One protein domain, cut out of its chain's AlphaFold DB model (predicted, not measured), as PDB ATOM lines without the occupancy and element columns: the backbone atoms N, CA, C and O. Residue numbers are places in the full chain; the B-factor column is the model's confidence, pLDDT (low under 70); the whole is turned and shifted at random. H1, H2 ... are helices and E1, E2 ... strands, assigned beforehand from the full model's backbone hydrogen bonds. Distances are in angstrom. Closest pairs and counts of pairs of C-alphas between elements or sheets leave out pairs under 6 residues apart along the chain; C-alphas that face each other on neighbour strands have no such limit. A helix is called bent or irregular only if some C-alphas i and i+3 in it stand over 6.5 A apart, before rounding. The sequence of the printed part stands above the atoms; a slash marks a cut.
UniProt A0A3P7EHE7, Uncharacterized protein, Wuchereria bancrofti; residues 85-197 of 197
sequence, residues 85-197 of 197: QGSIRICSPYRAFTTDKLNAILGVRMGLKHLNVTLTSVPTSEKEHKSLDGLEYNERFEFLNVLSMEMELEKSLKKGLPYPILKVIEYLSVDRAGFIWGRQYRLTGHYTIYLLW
ATOM      1  N   GLN A  85       7.031 -57.705 -13.734       94.97
ATOM      2  CA  GLN A  85       5.865 -56.928 -14.139       94.97
ATOM      3  C   GLN A  85       4.824 -56.886 -13.023       94.97
ATOM      4  O   GLN A  85       4.599 -57.879 -12.334       94.97
ATOM      5  N   GLY A  86       4.155 -55.749 -12.887       95.76
ATOM      6  CA  GLY A  86       3.010 -55.580 -12.006       95.76
ATOM      7  C   GLY A  86       2.026 -54.595 -12.615       95.76
ATOM      8  O   GLY A  86       2.428 -53.637 -13.270       95.76
ATOM      9  N   SER A  87       0.735 -54.833 -12.416       95.60
ATOM     10  CA  SER A  87      -0.325 -53.932 -12.863       95.60
ATOM     11  C   SER A  87      -1.377 -53.789 -11.779       95.60
ATOM     12  O   SER A  87      -1.805 -54.789 -11.203       95.60
ATOM     13  N   ILE A  88      -1.815 -52.563 -11.526       96.39
ATOM     14  CA  ILE A  88      -2.817 -52.251 -10.516       96.39
ATOM     15  C   ILE A  88      -3.777 -51.183 -11.031       96.39
ATOM     16  O   ILE A  88      -3.378 -50.229 -11.696       96.39
ATOM     17  N   ARG A  89      -5.064 -51.338 -10.717       95.27
ATOM     18  CA  ARG A  89      -6.069 -50.311 -10.983       95.27
ATOM     19  C   ARG A  89      -6.034 -49.280  -9.862       95.27
ATOM     20  O   ARG A  89      -6.165 -49.635  -8.694       95.27
ATOM     21  N   ILE A  90      -5.872 -48.014 -10.223       93.83
ATOM     22  CA  ILE A  90      -5.769 -46.894  -9.291       93.83
ATOM     23  C   ILE A  90      -6.792 -45.814  -9.635       93.83
ATOM     24  O   ILE A  90      -7.158 -45.622 -10.793       93.83
ATOM     25  N   CYS A  91      -7.229 -45.084  -8.612       92.04
ATOM     26  CA  CYS A  91      -7.987 -43.847  -8.756       92.04
ATOM     27  C   CYS A  91      -7.160 -42.730  -8.116       92.04
ATOM     28  O   CYS A  91      -6.988 -42.701  -6.896       92.04
ATOM     29  N   SER A  92      -6.569 -41.866  -8.938       90.52
ATOM     30  CA  SER A  92      -5.531 -40.922  -8.497       90.52
ATOM     31  C   SER A  92      -5.659 -39.568  -9.194       90.52
ATOM     32  O   SER A  92      -6.191 -39.518 -10.304       90.52
ATOM     33  N   PRO A  93      -5.192 -38.467  -8.578       90.35
ATOM     34  CA  PRO A  93      -5.119 -37.183  -9.264       90.35
ATOM     35  C   PRO A  93      -4.170 -37.286 -10.464       90.35
ATOM     36  O   PRO A  93      -3.094 -37.876 -10.370       90.35
ATOM     37  N   TYR A  94      -4.574 -36.711 -11.594       84.88
ATOM     38  CA  TYR A  94      -3.852 -36.866 -12.858       84.88
ATOM     39  C   TYR A  94      -2.779 -35.793 -13.087       84.88
ATOM     40  O   TYR A  94      -1.629 -36.125 -13.383       84.88
ATOM     41  N   ARG A  95      -3.151 -34.514 -12.954       82.18
ATOM     42  CA  ARG A  95      -2.330 -33.362 -13.355       82.18
ATOM     43  C   ARG A  95      -2.431 -32.224 -12.341       82.18
ATOM     44  O   ARG A  95      -3.406 -32.114 -11.604       82.18
ATOM     45  N   ALA A  96      -1.420 -31.359 -12.322       83.03
ATOM     46  CA  ALA A  96      -1.475 -30.087 -11.609       83.03
ATOM     47  C   ALA A  96      -2.650 -29.215 -12.078       83.03
ATOM     48  O   ALA A  96      -3.016 -29.238 -13.253       83.03
ATOM     49  N   PHE A  97      -3.199 -28.424 -11.155       85.99
ATOM     50  CA  PHE A  97      -4.288 -27.467 -11.396       85.99
ATOM     51  C   PHE A  97      -5.638 -28.073 -11.821       85.99
ATOM     52  O   PHE A  97      -6.523 -27.333 -12.236       85.99
ATOM     53  N   THR A  98      -5.829 -29.388 -11.675       85.49
ATOM     54  CA  THR A  98      -7.152 -30.026 -11.751       85.49
ATOM     55  C   THR A  98      -7.420 -30.859 -10.499       85.49
ATOM     56  O   THR A  98      -6.504 -31.430  -9.904       85.49
ATOM     57  N   THR A  99      -8.685 -30.910 -10.086       84.32
ATOM     58  CA  THR A  99      -9.182 -31.781  -9.012       84.32
ATOM     59  C   THR A  99      -9.649 -33.141  -9.526       84.32
ATOM     60  O   THR A  99     -10.021 -34.000  -8.723       84.32
ATOM     61  N   ASP A 100      -9.628 -33.349 -10.843       83.42
ATOM     62  CA  ASP A 100     -10.158 -34.552 -11.469       83.42
ATOM     63  C   ASP A 100      -9.318 -35.779 -11.109       83.42
ATOM     64  O   ASP A 100      -8.078 -35.779 -11.155       83.42
ATOM     65  N   LYS A 101     -10.019 -36.856 -10.751       87.51
ATOM     66  CA  LYS A 101      -9.413 -38.154 -10.468       87.51
ATOM     67  C   LYS A 101      -9.499 -39.030 -11.707       87.51
ATOM     68  O   LYS A 101     -10.572 -39.232 -12.268       87.51
ATOM     69  N   LEU A 102      -8.361 -39.588 -12.094       88.13
ATOM     70  CA  LEU A 102      -8.249 -40.533 -13.191       88.13
ATOM     71  C   LEU A 102      -8.344 -41.962 -12.650       88.13
ATOM     72  O   LEU A 102      -7.544 -42.367 -11.800       88.13
ATOM     73  N   ASN A 103      -9.310 -42.718 -13.173       91.19
ATOM     74  CA  ASN A 103      -9.426 -44.162 -12.987       91.19
ATOM     75  C   ASN A 103      -8.620 -44.859 -14.090       91.19
ATOM     76  O   ASN A 103      -9.044 -44.901 -15.245       91.19
ATOM     77  N   ALA A 104      -7.437 -45.360 -13.751       92.92
ATOM     78  CA  ALA A 104      -6.499 -45.917 -14.719       92.92
ATOM     79  C   ALA A 104      -5.835 -47.194 -14.201       92.92
ATOM     80  O   ALA A 104      -5.768 -47.448 -12.998       92.92
ATOM     81  N   ILE A 105      -5.325 -48.002 -15.123       95.46
ATOM     82  CA  ILE A 105      -4.454 -49.132 -14.826       95.46
ATOM     83  C   ILE A 105      -3.016 -48.623 -14.910       95.46
ATOM     84  O   ILE A 105      -2.539 -48.224 -15.972       95.46
ATOM     85  N   LEU A 106      -2.334 -48.624 -13.767       96.00
ATOM     86  CA  LEU A 106      -0.904 -48.369 -13.670       96.00
ATOM     87  C   LEU A 106      -0.172 -49.704 -13.790       96.00
ATOM     88  O   LEU A 106      -0.338 -50.593 -12.956       96.00
ATOM     89  N   GLY A 107       0.639 -49.840 -14.829       96.19
ATOM     90  CA  GLY A 107       1.531 -50.970 -15.039       96.19
ATOM     91  C   GLY A 107       2.984 -50.541 -14.905       96.19
ATOM     92  O   GLY A 107       3.373 -49.476 -15.377       96.19
ATOM     93  N   VAL A 108       3.794 -51.375 -14.269       95.52
ATOM     94  CA  VAL A 108       5.242 -51.196 -14.172       95.52
ATOM     95  C   VAL A 108       5.897 -52.468 -14.682       95.52
ATOM     96  O   VAL A 108       5.597 -53.568 -14.217       95.52
ATOM     97  N   ARG A 109       6.776 -52.313 -15.666       94.85
ATOM     98  CA  ARG A 109       7.505 -53.392 -16.326       94.85
ATOM     99  C   ARG A 109       8.999 -53.130 -16.195       94.85
ATOM    100  O   ARG A 109       9.542 -52.253 -16.861       94.85
ATOM    101  N   MET A 110       9.659 -53.864 -15.311       93.83
ATOM    102  CA  MET A 110      11.094 -53.756 -15.067       93.83
ATOM    103  C   MET A 110      11.866 -54.644 -16.043       93.83
ATOM    104  O   MET A 110      11.642 -55.856 -16.113       93.83
ATOM    105  N   GLY A 111      12.796 -54.041 -16.780       93.26
ATOM    106  CA  GLY A 111      13.854 -54.741 -17.500       93.26
ATOM    107  C   GLY A 111      15.160 -54.770 -16.711       93.26
ATOM    108  O   GLY A 111      15.194 -54.450 -15.528       93.26
ATOM    109  N   LEU A 112      16.254 -55.135 -17.381       92.59
ATOM    110  CA  LEU A 112      17.592 -55.096 -16.777       92.59
ATOM    111  C   LEU A 112      18.242 -53.710 -16.868       92.59
ATOM    112  O   LEU A 112      19.026 -53.334 -16.001       92.59
ATOM    113  N   LYS A 113      17.948 -52.969 -17.946       91.26
ATOM    114  CA  LYS A 113      18.557 -51.658 -18.243       91.26
ATOM    115  C   LYS A 113      17.618 -50.474 -18.013       91.26
ATOM    116  O   LYS A 113      18.058 -49.358 -17.738       91.26
ATOM    117  N   HIS A 114      16.333 -50.719 -18.211       92.50
ATOM    118  CA  HIS A 114      15.289 -49.710 -18.283       92.50
ATOM    119  C   HIS A 114      13.992 -50.278 -17.719       92.50
ATOM    120  O   HIS A 114      13.809 -51.499 -17.666       92.50
ATOM    121  N   LEU A 115      13.108 -49.390 -17.282       92.96
ATOM    122  CA  LEU A 115      11.768 -49.714 -16.821       92.96
ATOM    123  C   LEU A 115      10.742 -48.995 -17.693       92.96
ATOM    124  O   LEU A 115      10.958 -47.852 -18.090       92.96
ATOM    125  N   ASN A 116       9.622 -49.653 -17.956       94.18
ATOM    126  CA  ASN A 116       8.500 -49.058 -18.664       94.18
ATOM    127  C   ASN A 116       7.338 -48.880 -17.689       94.18
ATOM    128  O   ASN A 116       6.906 -49.841 -17.045       94.18
ATOM    129  N   VAL A 117       6.834 -47.654 -17.585       95.19
ATOM    130  CA  VAL A 117       5.629 -47.337 -16.817       95.19
ATOM    131  C   VAL A 117       4.499 -47.073 -17.792       95.19
ATOM    132  O   VAL A 117       4.566 -46.155 -18.612       95.19
ATOM    133  N   THR A 118       3.451 -47.879 -17.688       94.78
ATOM    134  CA  THR A 118       2.243 -47.746 -18.493       94.78
ATOM    135  C   THR A 118       1.120 -47.167 -17.647       94.78
ATOM    136  O   THR A 118       0.878 -47.652 -16.543       94.78
ATOM    137  N   LEU A 119       0.401 -46.172 -18.155       94.58
ATOM    138  CA  LEU A 119      -0.803 -45.639 -17.521       94.58
ATOM    139  C   LEU A 119      -1.914 -45.607 -18.564       94.58
ATOM    140  O   LEU A 119      -1.858 -44.798 -19.487       94.58
ATOM    141  N   THR A 120      -2.900 -46.489 -18.419       93.36
ATOM    142  CA  THR A 120      -4.030 -46.596 -19.350       93.36
ATOM    143  C   THR A 120      -5.335 -46.236 -18.650       93.36
ATOM    144  O   THR A 120      -5.689 -46.824 -17.627       93.36
ATOM    145  N   SER A 121      -6.058 -45.242 -19.167       91.93
ATOM    146  CA  SER A 121      -7.377 -44.858 -18.650       91.93
ATOM    147  C   SER A 121      -8.382 -45.992 -18.848       91.93
ATOM    148  O   SER A 121      -8.467 -46.551 -19.941       91.93
ATOM    149  N   VAL A 122      -9.178 -46.306 -17.827       89.02
ATOM    150  CA  VAL A 122     -10.306 -47.232 -17.980       89.02
ATOM    151  C   VAL A 122     -11.541 -46.408 -18.342       89.02
ATOM    152  O   VAL A 122     -11.933 -45.572 -17.520       89.02
ATOM    153  N   PRO A 123     -12.172 -46.638 -19.511       80.24
ATOM    154  CA  PRO A 123     -13.357 -45.888 -19.900       80.24
ATOM    155  C   PRO A 123     -14.445 -46.134 -18.860       80.24
ATOM    156  O   PRO A 123     -14.847 -47.273 -18.601       80.24
ATOM    157  N   THR A 124     -14.883 -45.063 -18.211       72.23
ATOM    158  CA  THR A 124     -16.014 -45.114 -17.287       72.23
ATOM    159  C   THR A 124     -17.228 -44.667 -18.084       72.23
ATOM    160  O   THR A 124     -17.199 -43.602 -18.683       72.23
ATOM    161  N   SER A 125     -18.298 -45.469 -18.122       64.99
ATOM    162  CA  SER A 125     -19.506 -45.187 -18.926       64.99
ATOM    163  C   SER A 125     -20.209 -43.856 -18.594       64.99
ATOM    164  O   SER A 125     -21.189 -43.488 -19.244       64.99
ATOM    165  N   GLU A 126     -19.737 -43.134 -17.582       63.06
ATOM    166  CA  GLU A 126     -20.247 -41.840 -17.155       63.06
ATOM    167  C   GLU A 126     -19.736 -40.739 -18.097       63.06
ATOM    168  O   GLU A 126     -18.543 -40.473 -18.212       63.06
ATOM    169  N   LYS A 127     -20.676 -40.086 -18.791       56.40
ATOM    170  CA  LYS A 127     -20.441 -39.095 -19.861       56.40
ATOM    171  C   LYS A 127     -19.595 -37.877 -19.456       56.40
ATOM    172  O   LYS A 127     -19.263 -37.082 -20.335       56.40
ATOM    173  N   GLU A 128     -19.300 -37.692 -18.175       55.40
ATOM    174  CA  GLU A 128     -18.683 -36.475 -17.646       55.40
ATOM    175  C   GLU A 128     -17.178 -36.380 -17.935       55.40
ATOM    176  O   GLU A 128     -16.663 -35.273 -18.059       55.40
ATOM    177  N   HIS A 129     -16.461 -37.493 -18.131       57.79
ATOM    178  CA  HIS A 129     -14.990 -37.488 -18.225       57.79
ATOM    179  C   HIS A 129     -14.440 -37.792 -19.631       57.79
ATOM    180  O   HIS A 129     -13.347 -38.339 -19.772       57.79
ATOM    181  N   LYS A 130     -15.143 -37.383 -20.697       59.78
ATOM    182  CA  LYS A 130     -14.701 -37.627 -22.090       59.78
ATOM    183  C   LYS A 130     -13.296 -37.104 -22.418       59.78
ATOM    184  O   LYS A 130     -12.687 -37.580 -23.365       59.78
ATOM    185  N   SER A 131     -12.791 -36.110 -21.685       64.00
ATOM    186  CA  SER A 131     -11.450 -35.549 -21.901       64.00
ATOM    187  C   SER A 131     -10.318 -36.459 -21.411       64.00
ATOM    188  O   SER A 131      -9.178 -36.280 -21.833       64.00
ATOM    189  N   LEU A 132     -10.619 -37.408 -20.519       68.96
ATOM    190  CA  LEU A 132      -9.653 -38.339 -19.931       68.96
ATOM    191  C   LEU A 132      -9.743 -39.748 -20.530       68.96
ATOM    192  O   LEU A 132      -8.890 -40.587 -20.236       68.96
ATOM    193  N   ASP A 133     -10.752 -40.002 -21.362       68.36
ATOM    194  CA  ASP A 133     -10.919 -41.267 -22.064       68.36
ATOM    195  C   ASP A 133      -9.905 -41.383 -23.214       68.36
ATOM    196  O   ASP A 133      -9.783 -40.494 -24.054       68.36
ATOM    197  N   GLY A 134      -9.181 -42.505 -23.262       77.64
ATOM    198  CA  GLY A 134      -8.192 -42.798 -24.306       77.64
ATOM    199  C   GLY A 134      -6.767 -42.338 -23.983       77.64
ATOM    200  O   GLY A 134      -5.918 -42.289 -24.871       77.64
ATOM    201  N   LEU A 135      -6.481 -42.003 -22.721       84.13
ATOM    202  CA  LEU A 135      -5.124 -41.698 -22.279       84.13
ATOM    203  C   LEU A 135      -4.319 -42.990 -22.117       84.13
ATOM    204  O   LEU A 135      -4.532 -43.759 -21.177       84.13
ATOM    205  N   GLU A 136      -3.357 -43.188 -23.013       88.77
ATOM    206  CA  GLU A 136      -2.399 -44.291 -22.976       88.77
ATOM    207  C   GLU A 136      -0.975 -43.738 -22.922       88.77
ATOM    208  O   GLU A 136      -0.412 -43.286 -23.919       88.77
ATOM    209  N   TYR A 137      -0.375 -43.770 -21.734       91.21
ATOM    210  CA  TYR A 137       1.036 -43.449 -21.557       91.21
ATOM    211  C   TYR A 137       1.858 -44.729 -21.497       91.21
ATOM    212  O   TYR A 137       1.481 -45.683 -20.818       91.21
ATOM    213  N   ASN A 138       3.009 -44.718 -22.161       92.81
ATOM    214  CA  ASN A 138       4.040 -45.743 -22.057       92.81
ATOM    215  C   ASN A 138       5.400 -45.039 -22.043       92.81
ATOM    216  O   ASN A 138       5.943 -44.699 -23.093       92.81
ATOM    217  N   GLU A 139       5.906 -44.753 -20.847       93.40
ATOM    218  CA  GLU A 139       7.156 -44.019 -20.656       93.40
ATOM    219  C   GLU A 139       8.276 -44.987 -20.270       93.40
ATOM    220  O   GLU A 139       8.096 -45.847 -19.405       93.40
ATOM    221  N   ARG A 140       9.436 -44.832 -20.912       92.58
ATOM    222  CA  ARG A 140      10.635 -45.644 -20.685       92.58
ATOM    223  C   ARG A 140      11.675 -44.829 -19.919       92.58
ATOM    224  O   ARG A 140      12.097 -43.786 -20.410       92.58
ATOM    225  N   PHE A 141      12.131 -45.341 -18.775       92.89
ATOM    226  CA  PHE A 141      13.172 -44.721 -17.947       92.89
ATOM    227  C   PHE A 141      14.395 -45.626 -17.831       92.89
ATOM    228  O   PHE A 141      14.277 -46.815 -17.532       92.89
ATOM    229  N   GLU A 142      15.582 -45.068 -18.045       91.55
ATOM    230  CA  GLU A 142      16.847 -45.802 -17.994       91.55
ATOM    231  C   GLU A 142      17.507 -45.669 -16.616       91.55
ATOM    232  O   GLU A 142      17.686 -44.567 -16.097       91.55
ATOM    233  N   PHE A 143      17.891 -46.795 -16.008       88.78
ATOM    234  CA  PHE A 143      18.334 -46.817 -14.606       88.78
ATOM    235  C   PHE A 143      19.688 -47.490 -14.363       88.78
ATOM    236  O   PHE A 143      20.075 -47.666 -13.213       88.78
ATOM    237  N   LEU A 144      20.429 -47.871 -15.411       82.14
ATOM    238  CA  LEU A 144      21.725 -48.545 -15.241       82.14
ATOM    239  C   LEU A 144      22.724 -47.738 -14.408       82.14
ATOM    240  O   LEU A 144      23.426 -48.301 -13.569       82.14
ATOM    241  N   ASN A 145      22.787 -46.427 -14.635       82.94
ATOM    242  CA  ASN A 145      23.705 -45.554 -13.922       82.94
ATOM    243  C   ASN A 145      23.025 -44.996 -12.671       82.94
ATOM    244  O   ASN A 145      21.843 -44.671 -12.678       82.94
ATOM    245  N   VAL A 146      23.789 -44.820 -11.591       76.88
ATOM    246  CA  VAL A 146      23.256 -44.273 -10.330       76.88
ATOM    247  C   VAL A 146      22.618 -42.896 -10.549       76.88
ATOM    248  O   VAL A 146      21.511 -42.654 -10.085       76.88
ATOM    249  N   LEU A 147      23.281 -42.039 -11.329       82.38
ATOM    250  CA  LEU A 147      22.805 -40.690 -11.643       82.38
ATOM    251  C   LEU A 147      21.673 -40.667 -12.681       82.38
ATOM    252  O   LEU A 147      20.982 -39.657 -12.790       82.38
ATOM    253  N   SER A 148      21.460 -41.745 -13.452       84.34
ATOM    254  CA  SER A 148      20.470 -41.696 -14.536       84.34
ATOM    255  C   SER A 148      19.045 -41.610 -14.004       84.34
ATOM    256  O   SER A 148      18.230 -40.938 -14.617       84.34
ATOM    257  N   MET A 149      18.744 -42.203 -12.843       86.72
ATOM    258  CA  MET A 149      17.392 -42.118 -12.281       86.72
ATOM    259  C   MET A 149      17.032 -40.728 -11.758       86.72
ATOM    260  O   MET A 149      15.904 -40.290 -11.963       86.72
ATOM    261  N   GLU A 150      17.966 -40.018 -11.124       88.59
ATOM    262  CA  GLU A 150      17.727 -38.637 -10.681       88.59
ATOM    263  C   GLU A 150      17.545 -37.702 -11.884       88.59
ATOM    264  O   GLU A 150      16.616 -36.893 -11.911       88.59
ATOM    265  N   MET A 151      18.368 -37.874 -12.925       92.02
ATOM    266  CA  MET A 151      18.246 -37.119 -14.176       92.02
ATOM    267  C   MET A 151      16.930 -37.413 -14.908       92.02
ATOM    268  O   MET A 151      16.270 -36.490 -15.387       92.02
ATOM    269  N   GLU A 152      16.518 -38.682 -14.983       91.97
ATOM    270  CA  GLU A 152      15.239 -39.071 -15.587       91.97
ATOM    271  C   GLU A 152      14.047 -38.561 -14.767       91.97
ATOM    272  O   GLU A 152      13.054 -38.128 -15.354       91.97
ATOM    273  N   LEU A 153      14.143 -38.514 -13.433       92.73
ATOM    274  CA  LEU A 153      13.128 -37.881 -12.587       92.73
ATOM    275  C   LEU A 153      13.022 -36.376 -12.874       92.73
ATOM    276  O   LEU A 153      11.922 -35.878 -13.110       92.73
ATOM    277  N   GLU A 154      14.144 -35.651 -12.917       94.19
ATOM    278  CA  GLU A 154      14.157 -34.214 -13.219       94.19
ATOM    279  C   GLU A 154      13.570 -33.929 -14.613       94.19
ATOM    280  O   GLU A 154      12.730 -33.043 -14.787       94.19
ATOM    281  N   LYS A 155      13.964 -34.723 -15.614       94.64
ATOM    282  CA  LYS A 155      13.440 -34.648 -16.982       94.64
ATOM    283  C   LYS A 155      11.938 -34.932 -17.036       94.64
ATOM    284  O   LYS A 155      11.207 -34.221 -17.725       94.64
ATOM    285  N   SER A 156      11.467 -35.924 -16.283       93.86
ATOM    286  CA  SER A 156      10.048 -36.286 -16.177       93.86
ATOM    287  C   SER A 156       9.211 -35.184 -15.535       93.86
ATOM    288  O   SER A 156       8.109 -34.887 -16.004       93.86
ATOM    289  N   LEU A 157       9.752 -34.537 -14.500       94.33
ATOM    290  CA  LEU A 157       9.131 -33.390 -13.843       94.33
ATOM    291  C   LEU A 157       9.041 -32.190 -14.794       94.33
ATOM    292  O   LEU A 157       7.972 -31.595 -14.914       94.33
ATOM    293  N   LYS A 158      10.114 -31.887 -15.542       95.42
ATOM    294  CA  LYS A 158      10.116 -30.823 -16.564       95.42
ATOM    295  C   LYS A 158       9.140 -31.098 -17.713       95.42
ATOM    296  O   LYS A 158       8.529 -30.160 -18.217       95.42
ATOM    297  N   LYS A 159       8.966 -32.365 -18.112       93.16
ATOM    298  CA  LYS A 159       7.983 -32.789 -19.130       93.16
ATOM    299  C   LYS A 159       6.535 -32.656 -18.634       93.16
ATOM    300  O   LYS A 159       5.627 -32.545 -19.452       93.16
ATOM    301  N   GLY A 160       6.317 -32.652 -17.317       92.66
ATOM    302  CA  GLY A 160       4.985 -32.582 -16.715       92.66
ATOM    303  C   GLY A 160       4.203 -33.889 -16.845       92.66
ATOM    304  O   GLY A 160       3.013 -33.858 -17.156       92.66
ATOM    305  N   LEU A 161       4.872 -35.033 -16.645       93.23
ATOM    306  CA  LEU A 161       4.222 -36.346 -16.683       93.23
ATOM    307  C   LEU A 161       3.112 -36.483 -15.618       93.23
ATOM    308  O   LEU A 161       3.159 -35.808 -14.587       93.23
ATOM    309  N   PRO A 162       2.130 -37.381 -15.829       92.85
ATOM    310  CA  PRO A 162       1.085 -37.653 -14.848       92.85
ATOM    311  C   PRO A 162       1.656 -38.050 -13.483       92.85
ATOM    312  O   PRO A 162       2.618 -38.822 -13.401       92.85
ATOM    313  N   TYR A 163       1.018 -37.592 -12.404       93.80
ATOM    314  CA  TYR A 163       1.489 -37.855 -11.040       93.80
ATOM    315  C   TYR A 163       1.731 -39.337 -10.714       93.80
ATOM    316  O   TYR A 163       2.738 -39.620 -10.067       93.80
ATOM    317  N   PRO A 164       0.900 -40.303 -11.164       94.18
ATOM    318  CA  PRO A 164       1.160 -41.717 -10.893       94.18
ATOM    319  C   PRO A 164       2.487 -42.213 -11.467       94.18
ATOM    320  O   PRO A 164       3.187 -42.980 -10.811       94.18
ATOM    321  N   ILE A 165       2.861 -41.748 -12.662       94.82
ATOM    322  CA  ILE A 165       4.122 -42.127 -13.310       94.82
ATOM    323  C   ILE A 165       5.295 -41.515 -12.546       94.82
ATOM    324  O   ILE A 165       6.237 -42.223 -12.191       94.82
ATOM    325  N   LEU A 166       5.201 -40.222 -12.221       94.66
ATOM    326  CA  LEU A 166       6.210 -39.528 -11.421       94.66
ATOM    327  C   LEU A 166       6.424 -40.202 -10.066       94.66
ATOM    328  O   LEU A 166       7.563 -40.368  -9.641       94.66
ATOM    329  N   LYS A 167       5.343 -40.655  -9.422       92.96
ATOM    330  CA  LYS A 167       5.414 -41.337  -8.131       92.96
ATOM    331  C   LYS A 167       6.203 -42.645  -8.214       92.96
ATOM    332  O   LYS A 167       6.992 -42.928  -7.319       92.96
ATOM    333  N   VAL A 168       6.027 -43.426  -9.283       93.02
ATOM    334  CA  VAL A 168       6.794 -44.667  -9.497       93.02
ATOM    335  C   VAL A 168       8.291 -44.375  -9.622       93.02
ATOM    336  O   VAL A 168       9.095 -45.041  -8.974       93.02
ATOM    337  N   ILE A 169       8.673 -43.365 -10.405       92.67
ATOM    338  CA  ILE A 169      10.086 -42.983 -10.587       92.67
ATOM    339  C   ILE A 169      10.668 -42.429  -9.284       92.67
ATOM    340  O   ILE A 169      11.793 -42.760  -8.913       92.67
ATOM    341  N   GLU A 170       9.898 -41.627  -8.549       91.26
ATOM    342  CA  GLU A 170      10.289 -41.115  -7.235       91.26
ATOM    343  C   GLU A 170      10.614 -42.277  -6.280       91.26
ATOM    344  O   GLU A 170      11.700 -42.313  -5.708       91.26
ATOM    345  N   TYR A 171       9.755 -43.300  -6.193       89.73
ATOM    346  CA  TYR A 171      10.023 -44.487  -5.367       89.73
ATOM    347  C   TYR A 171      11.276 -45.272  -5.778       89.73
ATOM    348  O   TYR A 171      11.887 -45.915  -4.927       89.73
ATOM    349  N   LEU A 172      11.658 -45.249  -7.056       88.98
ATOM    350  CA  LEU A 172      12.847 -45.952  -7.553       88.98
ATOM    351  C   LEU A 172      14.129 -45.123  -7.430       88.98
ATOM    352  O   LEU A 172      15.214 -45.694  -7.363       88.98
ATOM    353  N   SER A 173      14.016 -43.796  -7.393       87.65
ATOM    354  CA  SER A 173      15.153 -42.885  -7.211       87.65
ATOM    355  C   SER A 173      15.534 -42.697  -5.738       87.65
ATOM    356  O   SER A 173      16.705 -42.483  -5.430       87.65
ATOM    357  N   VAL A 174      14.580 -42.820  -4.812       84.59
ATOM    358  CA  VAL A 174      14.840 -42.695  -3.374       84.59
ATOM    359  C   VAL A 174      15.568 -43.936  -2.851       84.59
ATOM    360  O   VAL A 174      14.971 -44.995  -2.733       84.59
ATOM    361  N   ASP A 175      16.833 -43.784  -2.447       79.40
ATOM    362  CA  ASP A 175      17.635 -44.839  -1.792       79.40
ATOM    363  C   ASP A 175      17.609 -44.730  -0.239       79.40
ATOM    364  O   ASP A 175      18.551 -45.129   0.453       79.40
ATOM    365  N   ARG A 176      16.552 -44.146   0.351       72.20
ATOM    366  CA  ARG A 176      16.433 -43.881   1.805       72.20
ATOM    367  C   ARG A 176      15.143 -44.462   2.406       72.20
ATOM    368  O   ARG A 176      14.217 -44.832   1.698       72.20
ATOM    369  N   ALA A 177      15.085 -44.533   3.741       74.79
ATOM    370  CA  ALA A 177      13.900 -44.936   4.521       74.79
ATOM    371  C   ALA A 177      13.374 -46.372   4.271       74.79
ATOM    372  O   ALA A 177      12.185 -46.633   4.421       74.79
ATOM    373  N   GLY A 178      14.258 -47.311   3.913       73.46
ATOM    374  CA  GLY A 178      13.903 -48.720   3.669       73.46
ATOM    375  C   GLY A 178      13.495 -49.030   2.226       73.46
ATOM    376  O   GLY A 178      13.410 -50.197   1.848       73.46
ATOM    377  N   PHE A 179      13.341 -48.009   1.385       77.04
ATOM    378  CA  PHE A 179      13.112 -48.164  -0.047       77.04
ATOM    379  C   PHE A 179      14.450 -48.379  -0.763       77.04
ATOM    380  O   PHE A 179      15.019 -47.481  -1.357       77.04
ATOM    381  N   ILE A 180      14.998 -49.591  -0.660       84.66
ATOM    382  CA  ILE A 180      16.268 -49.976  -1.311       84.66
ATOM    383  C   ILE A 180      16.067 -50.622  -2.690       84.66
ATOM    384  O   ILE A 180      17.018 -51.125  -3.292       84.66
ATOM    385  N   TRP A 181      14.827 -50.634  -3.187       85.24
ATOM    386  CA  TRP A 181      14.453 -51.323  -4.421       85.24
ATOM    387  C   TRP A 181      15.173 -50.750  -5.634       85.24
ATOM    388  O   TRP A 181      15.699 -51.524  -6.428       85.24
ATOM    389  N   GLY A 182      15.274 -49.420  -5.733       87.95
ATOM    390  CA  GLY A 182      16.013 -48.741  -6.793       87.95
ATOM    391  C   GLY A 182      17.412 -49.320  -6.960       87.95
ATOM    392  O   GLY A 182      17.722 -49.929  -7.983       87.95
ATOM    393  N   ARG A 183      18.245 -49.217  -5.917       87.84
ATOM    394  CA  ARG A 183      19.601 -49.782  -5.905       87.84
ATOM    395  C   ARG A 183      19.648 -51.284  -6.191       87.84
ATOM    396  O   ARG A 183      20.529 -51.717  -6.935       87.84
ATOM    397  N   GLN A 184      18.745 -52.078  -5.615       90.23
ATOM    398  CA  GLN A 184      18.722 -53.528  -5.833       90.23
ATOM    399  C   GLN A 184      18.448 -53.883  -7.298       90.23
ATOM    400  O   GLN A 184      19.185 -54.686  -7.865       90.23
ATOM    401  N   TYR A 185      17.467 -53.242  -7.941       91.63
ATOM    402  CA  TYR A 185      17.190 -53.458  -9.363       91.63
ATOM    403  C   TYR A 185      18.360 -53.031 -10.250       91.63
ATOM    404  O   TYR A 185      18.678 -53.753 -11.194       91.63
ATOM    405  N   ARG A 186      19.053 -51.927  -9.929       90.51
ATOM    406  CA  ARG A 186      20.263 -51.510 -10.663       90.51
ATOM    407  C   ARG A 186      21.358 -52.576 -10.604       90.51
ATOM    408  O   ARG A 186      21.901 -52.953 -11.638       90.51
ATOM    409  N   LEU A 187      21.673 -53.068  -9.403       92.00
ATOM    410  CA  LEU A 187      22.725 -54.070  -9.204       92.00
ATOM    411  C   LEU A 187      22.371 -55.396  -9.880       92.00
ATOM    412  O   LEU A 187      23.182 -55.925 -10.635       92.00
ATOM    413  N   THR A 188      21.157 -55.905  -9.656       92.88
ATOM    414  CA  THR A 188      20.681 -57.136 -10.299       92.88
ATOM    415  C   THR A 188      20.683 -56.993 -11.816       92.88
ATOM    416  O   THR A 188      21.180 -57.875 -12.505       92.88
ATOM    417  N   GLY A 189      20.203 -55.864 -12.343       92.59
ATOM    418  CA  GLY A 189      20.258 -55.555 -13.769       92.59
ATOM    419  C   GLY A 189      21.685 -55.632 -14.309       92.59
ATOM    420  O   GLY A 189      21.941 -56.376 -15.251       92.59
ATOM    421  N   HIS A 190      22.627 -54.938 -13.667       92.36
ATOM    422  CA  HIS A 190      24.032 -54.900 -14.071       92.36
ATOM    423  C   HIS A 190      24.687 -56.290 -14.105       92.36
ATOM    424  O   HIS A 190      25.272 -56.662 -15.121       92.36
ATOM    425  N   TYR A 191      24.548 -57.082 -13.036       94.54
ATOM    426  CA  TYR A 191      25.137 -58.423 -12.977       94.54
ATOM    427  C   TYR A 191      24.472 -59.400 -13.951       94.54
ATOM    428  O   TYR A 191      25.174 -60.139 -14.636       94.54
ATOM    429  N   THR A 192      23.143 -59.383 -14.074       94.33
ATOM    430  CA  THR A 192      22.432 -60.256 -15.020       94.33
ATOM    431  C   THR A 192      22.788 -59.925 -16.467       94.33
ATOM    432  O   THR A 192      22.940 -60.833 -17.276       94.33
ATOM    433  N   ILE A 193      22.981 -58.644 -16.800       93.25
ATOM    434  CA  ILE A 193      23.450 -58.241 -18.133       93.25
ATOM    435  C   ILE A 193      24.828 -58.830 -18.414       93.25
ATOM    436  O   ILE A 193      25.011 -59.368 -19.496       93.25
ATOM    437  N   TYR A 194      25.770 -58.769 -17.469       93.66
ATOM    438  CA  TYR A 194      27.094 -59.367 -17.664       93.66
ATOM    439  C   TYR A 194      27.084 -60.893 -17.739       93.66
ATOM    440  O   TYR A 194      27.966 -61.453 -18.371       93.66
ATOM    441  N   LEU A 195      26.129 -61.564 -17.094       94.78
ATOM    442  CA  LEU A 195      26.000 -63.022 -17.186       94.78
ATOM    443  C   LEU A 195      25.358 -63.482 -18.501       94.78
ATOM    444  O   LEU A 195      25.573 -64.619 -18.908       94.78
ATOM    445  N   LEU A 196      24.530 -62.636 -19.123       92.44
ATOM    446  CA  LEU A 196      23.865 -62.937 -20.394       92.44
ATOM    447  C   LEU A 196      24.665 -62.492 -21.624       92.44
ATOM    448  O   LEU A 196      24.394 -63.001 -22.712       92.44
ATOM    449  N   TRP A 197      25.575 -61.529 -21.465       88.26
ATOM    450  CA  TRP A 197      26.514 -61.093 -22.505       88.26
ATOM    451  C   TRP A 197      27.649 -62.093 -22.701       88.26
ATOM    452  O   TRP A 197      28.004 -62.311 -23.880       88.26
TER     453      TRP A 197
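This is residues 85 to 197 of the 197 residues of an uncharacterized protein of Wuchereria bancrofti (UniProt A0A3P7EHE7). A twisted sheet of four long strands curls round the helix H2, and H1 folds back beside H2 to make a two-helix layer over one face of the sheet. H3 lies at one end of the long axis, and the loop of residues 122 to 135 reaches out at the other. The printed part has 113 residues with four named strands and then three named helices, E1 E2 E3 E4 H1 H2 H3; the sheet's order is E1 - E2 - E3 - E4, all antiparallel, and the class is mixed, helices and strands. It is only just compact, close to loose, with a radius of gyration of the C-alphas of 15.6 A, and elongated, spanning 52 by 26 by 25 A.

Start with E1, residues 85 to 93, which bends by 64 degrees at residue 89, and E2, residues 101 to 110, which bends by 54 degrees at residue 104; in this hairpin N 88 and O 106 are 2.8 A apart, within hydrogen-bond range. E3, residues 114 to 121, forms the next hairpin with E2, where N 107 and O 118 are 2.8 A apart. E4, residues 136 to 142, forms a hairpin with E3, with N 117 and O 139 2.9 A apart. The four strands are a meander, each the antiparallel neighbour of the one before; the edge strands E1 and E4 are apart. Next come H1, residues 146 to 159, and H2, residues 163 to 173, a helical hairpin on one face of the sheet, giving two layers. They touch at a shallow tilt of 16 degrees, opposite ways, the closest C-alphas being those of Met 149 and Ser 173, 5.6 A apart. The closest C-alphas of H2 and E3 are those of Val 117 and Ile 165, 6.5 A apart. H3, residues 181 to 196, touches H2 with residues 181 to 183 alone, the closest C-alphas being those of Leu 172 and Gly 182 at 4.3 A; the tilt of 69.9 degrees is steep, only just short of about perpendicular. H3 only grazes the sheet, with residues 185 to 189. Every O i to N i+4 pair is within hydrogen-bond range in H2 and H3, and 9 of 10 are in H1.

Find C-alpha 85 at (5.865, -56.928, -14.139), where E1 begins its 23.1 A. E2 covers 26.2 A, E3 23.2 A and E4 19.9 A. H1 begins at C-alpha 146, (23.256, -44.273, -10.330), and covers 21.0 A; it is only just irregular, C-alphas 146 and 149 being 6.54 A apart. H2 covers 15.1 A, and H3 covers 21.9 A to C-alpha 196 at (23.865, -62.937, -20.394).

Look to Lys 127 and Leu 195 for the two C-alphas farthest apart, 52.3 A. The printed part has no cut and ends at Trp 197, the chain's last residue. The link from E3 to E4, 14 residues, is long. Within it lie the residues with pLDDT under 70, residues 125 to 133; the mean of the printed part is 87.7.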